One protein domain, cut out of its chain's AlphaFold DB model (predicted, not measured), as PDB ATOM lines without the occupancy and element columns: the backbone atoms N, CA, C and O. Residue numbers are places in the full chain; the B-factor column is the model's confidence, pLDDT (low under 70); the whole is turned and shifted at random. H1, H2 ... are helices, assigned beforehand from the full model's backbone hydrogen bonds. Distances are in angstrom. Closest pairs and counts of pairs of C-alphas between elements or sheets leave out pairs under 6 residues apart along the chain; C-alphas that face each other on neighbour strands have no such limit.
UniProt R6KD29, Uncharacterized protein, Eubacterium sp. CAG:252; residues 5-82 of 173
ATOM      1  N   ASP A   5     274.298 303.817 305.896       88.50
ATOM      2  CA  ASP A   5     274.433 304.062 304.452       88.50
ATOM      3  C   ASP A   5     275.266 305.315 304.146       88.50
ATOM      4  O   ASP A   5     276.103 305.325 303.241       88.50
ATOM      5  N   THR A   6     275.058 306.388 304.915       88.06
ATOM      6  CA  THR A   6     275.805 307.643 304.749       88.06
ATOM      7  C   THR A   6     277.259 307.461 305.178       88.06
ATOM      8  O   THR A   6     278.166 307.932 304.491       88.06
ATOM      9  N   PHE A   7     277.489 306.733 306.273       90.50
ATOM     10  CA  PHE A   7     278.823 306.383 306.751       90.50
ATOM     11  C   PHE A   7     279.581 305.529 305.723       90.50
ATOM     12  O   PHE A   7     280.699 305.881 305.342       90.50
ATOM     13  N   ARG A   8     278.950 304.477 305.179       90.88
ATOM     14  CA  ARG A   8     279.526 303.628 304.122       90.88
ATOM     15  C   ARG A   8     279.897 304.444 302.886       90.88
ATOM     16  O   ARG A   8     280.980 304.279 302.339       90.88
ATOM     17  N   LYS A   9     279.026 305.365 302.470       89.75
ATOM     18  CA  LYS A   9     279.222 306.155 301.249       89.75
ATOM     19  C   LYS A   9     280.351 307.186 301.340       89.75
ATOM     20  O   LYS A   9     281.008 307.430 300.332       89.75
ATOM     21  N   TYR A  10     280.528 307.835 302.490       88.25
ATOM     22  CA  TYR A  10     281.394 309.019 302.592       88.25
ATOM     23  C   TYR A  10     282.557 308.890 303.576       88.25
ATOM     24  O   TYR A  10     283.457 309.723 303.538       88.25
ATOM     25  N   ARG A  11     282.544 307.901 304.476       90.75
ATOM     26  CA  ARG A  11     283.574 307.743 305.514       90.75
ATOM     27  C   ARG A  11     284.332 306.438 305.413       90.75
ATOM     28  O   ARG A  11     285.540 306.432 305.613       90.75
ATOM     29  N   TYR A  12     283.643 305.363 305.066       91.94
ATOM     30  CA  TYR A  12     284.220 304.029 305.107       91.94
ATOM     31  C   TYR A  12     285.403 303.824 304.147       91.94
ATOM     32  O   TYR A  12     286.386 303.201 304.537       91.94
ATOM     33  N   SER A  13     285.371 304.413 302.945       90.00
ATOM     34  CA  SER A  13     286.504 304.345 302.008       90.00
ATOM     35  C   SER A  13     287.784 304.954 302.591       90.00
ATOM     36  O   SER A  13     288.826 304.308 302.560       90.00
ATOM     37  N   ASP A  14     287.692 306.144 303.201       90.88
ATOM     38  CA  ASP A  14     288.834 306.804 303.856       90.88
ATOM     39  C   ASP A  14     289.430 305.912 304.960       90.88
ATOM     40  O   ASP A  14     290.646 305.860 305.147       90.88
ATOM     41  N   ILE A  15     288.564 305.213 305.701       91.62
ATOM     42  CA  ILE A  15     288.958 304.343 306.812       91.62
ATOM     43  C   ILE A  15     289.698 303.114 306.288       91.62
ATOM     44  O   ILE A  15     290.762 302.809 306.816       91.62
ATOM     45  N   ILE A  16     289.193 302.452 305.241       90.62
ATOM     46  CA  ILE A  16     289.875 301.313 304.596       90.62
ATOM     47  C   ILE A  16     291.263 301.717 304.081       90.62
ATOM     48  O   ILE A  16     292.204 300.929 304.157       90.62
ATOM     49  N   GLU A  17     291.410 302.951 303.601       89.69
ATOM     50  CA  GLU A  17     292.699 303.517 303.180       89.69
ATOM     51  C   GLU A  17     293.625 303.884 304.362       89.69
ATOM     52  O   GLU A  17     294.763 304.306 304.154       89.69
ATOM     53  N   GLY A  18     293.174 303.691 305.607       85.81
ATOM     54  CA  GLY A  18     293.939 303.898 306.840       85.81
ATOM     55  C   GLY A  18     293.716 305.256 307.514       85.81
ATOM     56  O   GLY A  18     294.360 305.553 308.522       85.81
ATOM     57  N   THR A  19     292.805 306.089 307.001       90.69
ATOM     58  CA  THR A  19     292.516 307.417 307.564       90.69
ATOM     59  C   THR A  19     291.482 307.316 308.686       90.69
ATOM     60  O   THR A  19     290.274 307.411 308.460       90.69
ATOM     61  N   ILE A  20     291.968 307.158 309.919       89.75
ATOM     62  CA  ILE A  20     291.137 306.974 311.126       89.75
ATOM     63  C   ILE A  20     290.949 308.240 311.972       89.75
ATOM     64  O   ILE A  20     290.492 308.162 313.112       89.75
ATOM     65  N   GLU A  21     291.317 309.408 311.446       90.38
ATOM     66  CA  GLU A  21     291.063 310.679 312.127       90.38
ATOM     67  C   GLU A  21     289.555 310.889 312.306       90.38
ATOM     68  O   GLU A  21     288.779 310.779 311.349       90.38
ATOM     69  N   ILE A  22     289.154 311.189 313.544       88.31
ATOM     70  CA  ILE A  22     287.756 311.424 313.897       88.31
ATOM     71  C   ILE A  22     287.298 312.738 313.265       88.31
ATOM     72  O   ILE A  22     287.886 313.796 313.496       88.31
ATOM     73  N   LYS A  23     286.218 312.675 312.488       86.62
ATOM     74  CA  LYS A  23     285.543 313.841 311.914       86.62
ATOM     75  C   LYS A  23     284.283 314.153 312.719       86.62
ATOM     76  O   LYS A  23     283.655 313.258 313.276       86.62
ATOM     77  N   GLU A  24     283.854 315.412 312.699       82.25
ATOM     78  CA  GLU A  24     282.607 315.863 313.343       82.25
ATOM     79  C   GLU A  24     281.387 315.048 312.877       82.25
ATOM     80  O   GLU A  24     280.506 314.728 313.657       82.25
ATOM     81  N   CYS A  25     281.372 314.618 311.610       80.62
ATOM     82  CA  CYS A  25     280.303 313.775 311.067       80.62
ATOM     83  C   CYS A  25     280.318 312.317 311.552       80.62
ATOM     84  O   CYS A  25     279.344 311.596 311.320       80.62
ATOM     85  N   ASP A  26     281.397 311.868 312.198       82.62
ATOM     86  CA  ASP A  26     281.472 310.501 312.685       82.62
ATOM     87  C   ASP A  26     280.537 310.346 313.881       82.62
ATOM     88  O   ASP A  26     279.831 309.341 313.932       82.62
ATOM     89  N   TYR A  27     280.440 311.331 314.786       82.88
ATOM     90  CA  TYR A  27     279.711 311.263 316.061       82.88
ATOM     91  C   TYR A  27     278.768 312.450 316.313       82.88
ATOM     92  O   TYR A  27     278.643 313.345 315.495       82.88
ATOM     93  N   ASP A  28     278.002 312.385 317.400       83.12
ATOM     94  CA  ASP A  28     277.001 313.392 317.763       83.12
ATOM     95  C   ASP A  28     277.099 313.615 319.276       83.12
ATOM     96  O   ASP A  28     276.748 312.719 320.047       83.12
ATOM     97  N   GLU A  29     277.687 314.740 319.696       80.25
ATOM     98  CA  GLU A  29     277.971 315.033 321.113       80.25
ATOM     99  C   GLU A  29     276.695 315.149 321.943       80.25
ATOM    100  O   GLU A  29     276.658 314.670 323.077       80.25
ATOM    101  N   ASP A  30     275.623 315.675 321.347       82.06
ATOM    102  CA  ASP A  30     274.339 315.910 322.012       82.06
ATOM    103  C   ASP A  30     273.617 314.605 322.398       82.06
ATOM    104  O   ASP A  30     272.677 314.613 323.194       82.06
ATOM    105  N   VAL A  31     274.055 313.461 321.857       80.50
ATOM    106  CA  VAL A  31     273.516 312.133 322.191       80.50
ATOM    107  C   VAL A  31     274.021 311.635 323.551       80.50
ATOM    108  O   VAL A  31     273.407 310.743 324.142       80.50
ATOM    109  N   TYR A  32     275.117 312.188 324.074       80.81
ATOM    110  CA  TYR A  32     275.782 311.667 325.265       80.81
ATOM    111  C   TYR A  32     275.661 312.626 326.451       80.81
ATOM    112  O   TYR A  32     276.005 313.798 326.380       80.81
ATOM    113  N   GLU A  33     275.241 312.099 327.604       82.81
ATOM    114  CA  GLU A  33     275.152 312.878 328.853       82.81
ATOM    115  C   GLU A  33     276.526 313.271 329.424       82.81
ATOM    116  O   GLU A  33     276.631 314.164 330.267       82.81
ATOM    117  N   LYS A  34     277.586 312.566 329.013       86.00
ATOM    118  CA  LYS A  34     278.962 312.773 329.468       86.00
ATOM    119  C   LYS A  34     279.854 313.122 328.281       86.00
ATOM    120  O   LYS A  34     279.634 312.567 327.204       86.00
ATOM    121  N   PRO A  35     280.897 313.946 328.491       86.00
ATOM    122  CA  PRO A  35     281.895 314.202 327.463       86.00
ATOM    123  C   PRO A  35     282.496 312.897 326.940       86.00
ATOM    124  O   PRO A  35     282.866 312.016 327.725       86.00
ATOM    125  N   LEU A  36     282.583 312.784 325.617       86.06
ATOM    126  CA  LEU A  36     283.180 311.637 324.946       86.06
ATOM    127  C   LEU A  36     284.693 311.637 325.153       86.06
ATOM    128  O   LEU A  36     285.348 312.672 325.061       86.06
ATOM    129  N   THR A  37     285.247 310.462 325.438       90.19
ATOM    130  CA  THR A  37     286.697 310.262 325.465       90.19
ATOM    131  C   THR A  37     287.190 309.829 324.088       90.19
ATOM    132  O   THR A  37     286.441 309.230 323.314       90.19
ATOM    133  N   ASP A  38     288.475 310.046 323.808       89.75
ATOM    134  CA  ASP A  38     289.101 309.600 322.555       89.75
ATOM    135  C   ASP A  38     288.916 308.093 322.319       89.75
ATOM    136  O   ASP A  38     288.690 307.656 321.191       89.75
ATOM    137  N   GLN A  39     288.929 307.294 323.394       90.19
ATOM    138  CA  GLN A  39     288.669 305.858 323.314       90.19
ATOM    139  C   GLN A  39     287.236 305.566 322.854       90.19
ATOM    140  O   GLN A  39     287.046 304.755 321.958       90.19
ATOM    141  N   MET A  40     286.233 306.255 323.408       89.12
ATOM    142  CA  MET A  40     284.834 306.064 323.006       89.12
ATOM    143  C   MET A  40     284.606 306.438 321.538       89.12
ATOM    144  O   MET A  40     283.835 305.775 320.843       89.12
ATOM    145  N   LEU A  41     285.275 307.492 321.062       90.06
ATOM    146  CA  LEU A  41     285.218 307.913 319.663       90.06
ATOM    147  C   LEU A  41     285.853 306.871 318.742       90.06
ATOM    148  O   LEU A  41     285.252 306.505 317.728       90.06
ATOM    149  N   ARG A  42     287.026 306.351 319.123       91.56
ATOM    150  CA  ARG A  42     287.720 305.297 318.378       91.56
ATOM    151  C   ARG A  42     286.918 303.998 318.347       91.56
ATOM    152  O   ARG A  42     286.726 303.452 317.266       91.56
ATOM    153  N   ASP A  43     286.397 303.553 319.487       91.06
ATOM    154  CA  ASP A  43     285.560 302.350 319.581       91.06
ATOM    155  C   ASP A  43     284.328 302.489 318.689       91.06
ATOM    156  O   ASP A  43     283.972 301.588 317.930       91.06
ATOM    157  N   ARG A  44     283.686 303.658 318.720       89.75
ATOM    158  CA  ARG A  44     282.519 303.912 317.885       89.75
ATOM    159  C   ARG A  44     282.862 303.902 316.396       89.75
ATOM    160  O   ARG A  44     282.087 303.347 315.620       89.75
ATOM    161  N   LEU A  45     284.000 304.470 315.995       92.00
ATOM    162  CA  LEU A  45     284.478 304.391 314.613       92.00
ATOM    163  C   LEU A  45     284.746 302.935 314.196       92.00
ATOM    164  O   LEU A  45     284.353 302.535 313.097       92.00
ATOM    165  N   ALA A  46     285.343 302.136 315.085       93.00
ATOM    166  CA  ALA A  46     285.593 300.714 314.866       93.00
ATOM    167  C   ALA A  46     284.279 299.943 314.647       93.00
ATOM    168  O   ALA A  46     284.129 299.251 313.641       93.00
ATOM    169  N   PHE A  47     283.278 300.130 315.516       93.00
ATOM    170  CA  PHE A  47     281.979 299.463 315.380       93.00
ATOM    171  C   PHE A  47     281.183 299.919 314.154       93.00
ATOM    172  O   PHE A  47     280.583 299.088 313.477       93.00
ATOM    173  N   LEU A  48     281.189 301.215 313.825       92.25
ATOM    174  CA  LEU A  48     280.556 301.697 312.593       92.25
ATOM    175  C   LEU A  48     281.197 301.057 311.357       92.25
ATOM    176  O   LEU A  48     280.475 300.655 310.448       92.25
ATOM    177  N   SER A  49     282.526 300.912 311.354       93.00
ATOM    178  CA  SER A  49     283.274 300.250 310.279       93.00
ATOM    179  C   SER A  49     282.944 298.760 310.185       93.00
ATOM    180  O   SER A  49     282.690 298.261 309.091       93.00
ATOM    181  N   LEU A  50     282.856 298.067 311.325       93.31
ATOM    182  CA  LEU A  50     282.419 296.672 311.397       93.31
ATOM    183  C   LEU A  50     281.027 296.483 310.776       93.31
ATOM    184  O   LEU A  50     280.840 295.594 309.952       93.31
ATOM    185  N   PHE A  51     280.053 297.326 311.132       91.69
ATOM    186  CA  PHE A  51     278.664 297.164 310.678       91.69
ATOM    187  C   PHE A  51     278.453 297.410 309.190       91.69
ATOM    188  O   PHE A  51     277.490 296.897 308.625       91.69
ATOM    189  N   VAL A  52     279.317 298.205 308.564       92.31
ATOM    190  CA  VAL A  52     279.245 298.442 307.123       92.31
ATOM    191  C   VAL A  52     280.156 297.508 306.336       92.31
ATOM    192  O   VAL A  52     280.138 297.594 305.118       92.31
ATOM    193  N   THR A  53     280.940 296.640 306.982       91.25
ATOM    194  CA  THR A  53     281.822 295.685 306.298       91.25
ATOM    195  C   THR A  53     281.001 294.636 305.548       91.25
ATOM    196  O   THR A  53     280.160 293.965 306.142       91.25
ATOM    197  N   GLU A  54     281.259 294.465 304.248       89.88
ATOM    198  CA  GLU A  54     280.497 293.528 303.399       89.88
ATOM    199  C   GLU A  54     281.343 292.388 302.820       89.88
ATOM    200  O   GLU A  54     280.801 291.338 302.472       89.88
ATOM    201  N   THR A  55     282.662 292.566 302.695       89.75
ATOM    202  CA  THR A  55     283.546 291.576 302.059       89.75
ATOM    203  C   THR A  55     284.624 291.065 303.011       89.75
ATOM    204  O   THR A  55     284.960 291.705 304.005       89.75
ATOM    205  N   VAL A  56     285.192 289.896 302.698       87.12
ATOM    206  CA  VAL A  56     286.281 289.303 303.493       87.12
ATOM    207  C   VAL A  56     287.541 290.173 303.442       87.12
ATOM    208  O   VAL A  56     288.200 290.346 304.462       87.12
ATOM    209  N   ASP A  57     287.854 290.766 302.290       90.12
ATOM    210  CA  ASP A  57     289.017 291.650 302.143       90.12
ATOM    211  C   ASP A  57     288.856 292.931 302.974       90.12
ATOM    212  O   ASP A  57     289.795 293.365 303.644       90.12
ATOM    213  N   GLU A  58     287.644 293.495 302.992       92.62
ATOM    214  CA  GLU A  58     287.295 294.607 303.879       92.62
ATOM    215  C   GLU A  58     287.431 294.208 305.354       92.62
ATOM    216  O   GLU A  58     288.043 294.940 306.126       92.62
ATOM    217  N   ALA A  59     286.933 293.029 305.742       90.25
ATOM    218  CA  ALA A  59     287.057 292.523 307.108       90.25
ATOM    219  C   ALA A  59     288.524 292.398 307.548       90.25
ATOM    220  O   ALA A  59     288.875 292.829 308.645       90.25
ATOM    221  N   ILE A  60     289.398 291.887 306.674       90.56
ATOM    222  CA  ILE A  60     290.843 291.800 306.933       90.56
ATOM    223  C   ILE A  60     291.453 293.202 307.083       90.56
ATOM    224  O   ILE A  60     292.246 293.435 307.997       90.56
ATOM    225  N   ALA A  61     291.091 294.151 306.213       92.94
ATOM    226  CA  ALA A  61     291.569 295.530 306.308       92.94
ATOM    227  C   ALA A  61     291.135 296.188 307.628       92.94
ATOM    228  O   ALA A  61     291.971 296.733 308.350       92.94
ATOM    229  N   ILE A  62     289.856 296.064 307.988       93.56
ATOM    230  CA  ILE A  62     289.299 296.585 309.238       93.56
ATOM    231  C   ILE A  62     289.951 295.932 310.456       93.56
ATOM    232  O   ILE A  62     290.293 296.643 311.396       93.56
ATOM    233  N   GLN A  63     290.205 294.624 310.433       92.38
ATOM    234  CA  GLN A  63     290.910 293.934 311.515       92.38
ATOM    235  C   GLN A  63     292.349 294.446 311.695       92.38
ATOM    236  O   GLN A  63     292.826 294.556 312.822       92.38
ATOM    237  N   ASN A  64     293.039 294.801 310.607       93.06
ATOM    238  CA  ASN A  64     294.377 295.394 310.689       93.06
ATOM    239  C   ASN A  64     294.353 296.825 311.257       93.06
ATOM    240  O   ASN A  64     295.271 297.212 311.979       93.06
ATOM    241  N   ILE A  65     293.318 297.607 310.932       93.94
ATOM    242  CA  ILE A  65     293.155 298.999 311.384       93.94
ATOM    243  C   ILE A  65     292.665 299.065 312.842       93.94
ATOM    244  O   ILE A  65     293.120 299.902 313.629       93.94
ATOM    245  N   PHE A  66     291.765 298.155 313.215       94.81
ATOM    246  CA  PHE A  66     291.159 298.029 314.540       94.81
ATOM    247  C   PHE A  66     291.381 296.607 315.088       94.81
ATOM    248  O   PHE A  66     290.464 295.779 315.064       94.81
ATOM    249  N   PRO A  67     292.589 296.294 315.603       93.25
ATOM    250  CA  PRO A  67     292.925 294.959 316.101       93.25
ATOM    251  C   PRO A  67     291.999 294.450 317.208       93.25
ATOM    252  O   PRO A  67     291.811 293.239 317.335       93.25
ATOM    253  N   GLU A  68     291.394 295.353 317.980       92.44
ATOM    254  CA  GLU A  68     290.405 295.038 319.013       92.44
ATOM    255  C   GLU A  68     289.155 294.313 318.480       92.44
ATOM    256  O   GLU A  68     288.500 293.605 319.238       92.44
ATOM    257  N   LEU A  69     288.850 294.417 317.181       92.88
ATOM    258  CA  LEU A  69     287.727 293.711 316.557       92.88
ATOM    259  C   LEU A  69     288.047 292.249 316.207       92.88
ATOM    260  O   LEU A  69     287.155 291.512 315.787       92.88
ATOM    261  N   SER A  70     289.299 291.809 316.374       89.94
ATOM    262  CA  SER A  70     289.737 290.456 315.998       89.94
ATOM    263  C   SER A  70     288.922 289.352 316.668       89.94
ATOM    264  O   SER A  70     288.646 288.336 316.040       89.94
ATOM    265  N   GLU A  71     288.537 289.540 317.933       90.06
ATOM    266  CA  GLU A  71     287.715 288.573 318.668       90.06
ATOM    267  C   GLU A  71     286.356 288.380 317.987       90.06
ATOM    268  O   GLU A  71     285.983 287.255 317.668       90.06
ATOM    269  N   ILE A  72     285.691 289.481 317.629       88.94
ATOM    270  CA  ILE A  72     284.391 289.462 316.949       88.94
ATOM    271  C   ILE A  72     284.503 288.797 315.570       88.94
ATOM    272  O   ILE A  72     283.668 287.968 315.213       88.94
ATOM    273  N   PHE A  73     285.547 289.106 314.793       87.62
ATOM    274  CA  PHE A  73     285.770 288.443 313.502       87.62
ATOM    275  C   PHE A  73     286.048 286.940 313.650       87.62
ATOM    276  O   PHE A  73     285.569 286.152 312.834       87.62
ATOM    277  N   ASN A  74     286.770 286.520 314.691       85.75
ATOM    278  CA  ASN A  74     287.013 285.103 314.965       85.75
ATOM    279  C   ASN A  74     285.727 284.364 315.352       85.75
ATOM    280  O   ASN A  74     285.474 283.283 314.822       85.75
ATOM    281  N   GLU A  75     284.896 284.959 316.209       83.94
ATOM    282  CA  GLU A  75     283.590 284.400 316.570       83.94
ATOM    283  C   GLU A  75     282.682 284.273 315.342       83.94
ATOM    284  O   GLU A  75     282.112 283.211 315.092       83.94
ATOM    285  N   MET A  76     282.595 285.320 314.513       82.50
ATOM    286  CA  MET A  76     281.834 285.267 313.259       82.50
ATOM    287  C   MET A  76     282.351 284.170 312.319       82.50
ATOM    288  O   MET A  76     281.553 283.447 311.722       82.50
ATOM    289  N   ASN A  77     283.672 283.995 312.225       82.25
ATOM    290  CA  ASN A  77     284.272 282.918 311.439       82.25
ATOM    291  C   ASN A  77     283.925 281.527 311.981       82.25
ATOM    292  O   ASN A  77     283.747 280.607 311.186       82.25
ATOM    293  N   GLU A  78     283.782 281.353 313.295       79.12
ATOM    294  CA  GLU A  78     283.349 280.079 313.878       79.12
ATOM    295  C   GLU A  78     281.923 279.716 313.434       79.12
ATOM    296  O   GLU A  78     281.675 278.580 313.015       79.12
ATOM    297  N   TYR A  79     281.008 280.692 313.409       72.56
ATOM    298  CA  TYR A  79     279.654 280.493 312.877       72.56
ATOM    299  C   TYR A  79     279.649 280.177 311.373       72.56
ATOM    300  O   TYR A  79     278.865 279.339 310.917       72.56
ATOM    301  N   LEU A  80     280.531 280.813 310.598       73.50
ATOM    302  CA  LEU A  80     280.667 280.586 309.153       73.50
ATOM    303  C   LEU A  80     281.424 279.301 308.801       73.50
ATOM    304  O   LEU A  80     281.286 278.805 307.683       73.50
ATOM    305  N   ALA A  81     282.198 278.737 309.729       79.81
ATOM    306  CA  ALA A  81     282.926 277.495 309.501       79.81
ATOM    307  C   ALA A  81     281.982 276.289 309.411       79.81
ATOM    308  O   ALA A  81     282.263 275.346 308.668       79.81
ATOM    309  N   ARG A  82     280.869 276.299 310.163       78.69
ATOM    310  CA  ARG A  82     279.875 275.207 310.187       78.69
ATOM    311  C   ARG A  82     278.434 275.741 310.247       78.69
ATOM    312  O   ARG A  82     277.701 275.442 311.194       78.69
TER     313      ARG A  82
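What this domain is: This is residues 5 to 82 of the 173 residues of an uncharacterized protein of Eubacterium sp. CAG:252 (UniProt R6KD29). Three helices, H2, H3 and H4, fold back on one another in a zigzag of two helical hairpins, and H1 packs across the last residues of H2, 48 to 52. The loop of residues 29 to 35 sticks out at one end and residues 74 to 82, mostly H4, at the other. The printed part has 78 residues, with four named helices in the order H1, H2, H3, H4 and no named strand: all helix. It is only just compact, close to loose, with a radius of gyration of the C-alphas of 13.4 A and spans of 43 by 24 by 20 A.

How they stand to each other: Start at H1, residues 5 to 16; it touches residues 48 to 52 of H2, residues 38 to 52, at a steep tilt of 69.5 degrees, only just short of about perpendicular, the closest C-alphas being those of Arg 8 and Val 52, 6.0 A apart. H2, with residues 46 to 50, touches H3, residues 56 to 65, as a hairpin at a shallow tilt of 5 degrees, opposite ways; the closest C-alphas, of Ser 49 and Ile 62, are 7.1 A apart. H1 touches H3 with residue 16 alone, the C-alphas of Ile 16 and Ala 61 coming closest at 6.3 A. H3 forms a second hairpin with H4, residues 67 to 81, which touches it with residues 69 to 73; the closest C-alphas, of Gln 63 and Ser 70, are 5.8 A apart. H1 and H4 are apart. In H2 and H3 every O i to N i+4 pair is within hydrogen-bond range, in H1 5 of 8 and in H4 9 of 11.

Where its parts are: Find C-alpha 5 at (274.433, 304.062, 304.452), where H1 begins its 15.7 A. H2 runs 21.4 A from C-alpha 38 at (289.101, 309.600, 322.555), H3 14.3 A, and H4 21.2 A to C-alpha 81 at (282.926, 277.495, 309.501).

The domain as a whole: The C-alphas farthest apart, of Asp 30 and Arg 82, are 42.7 A apart. The link from H1 to H2, residues 17 to 37, is long. The printed part has no cut, and no printed residue is under 70 in pLDDT.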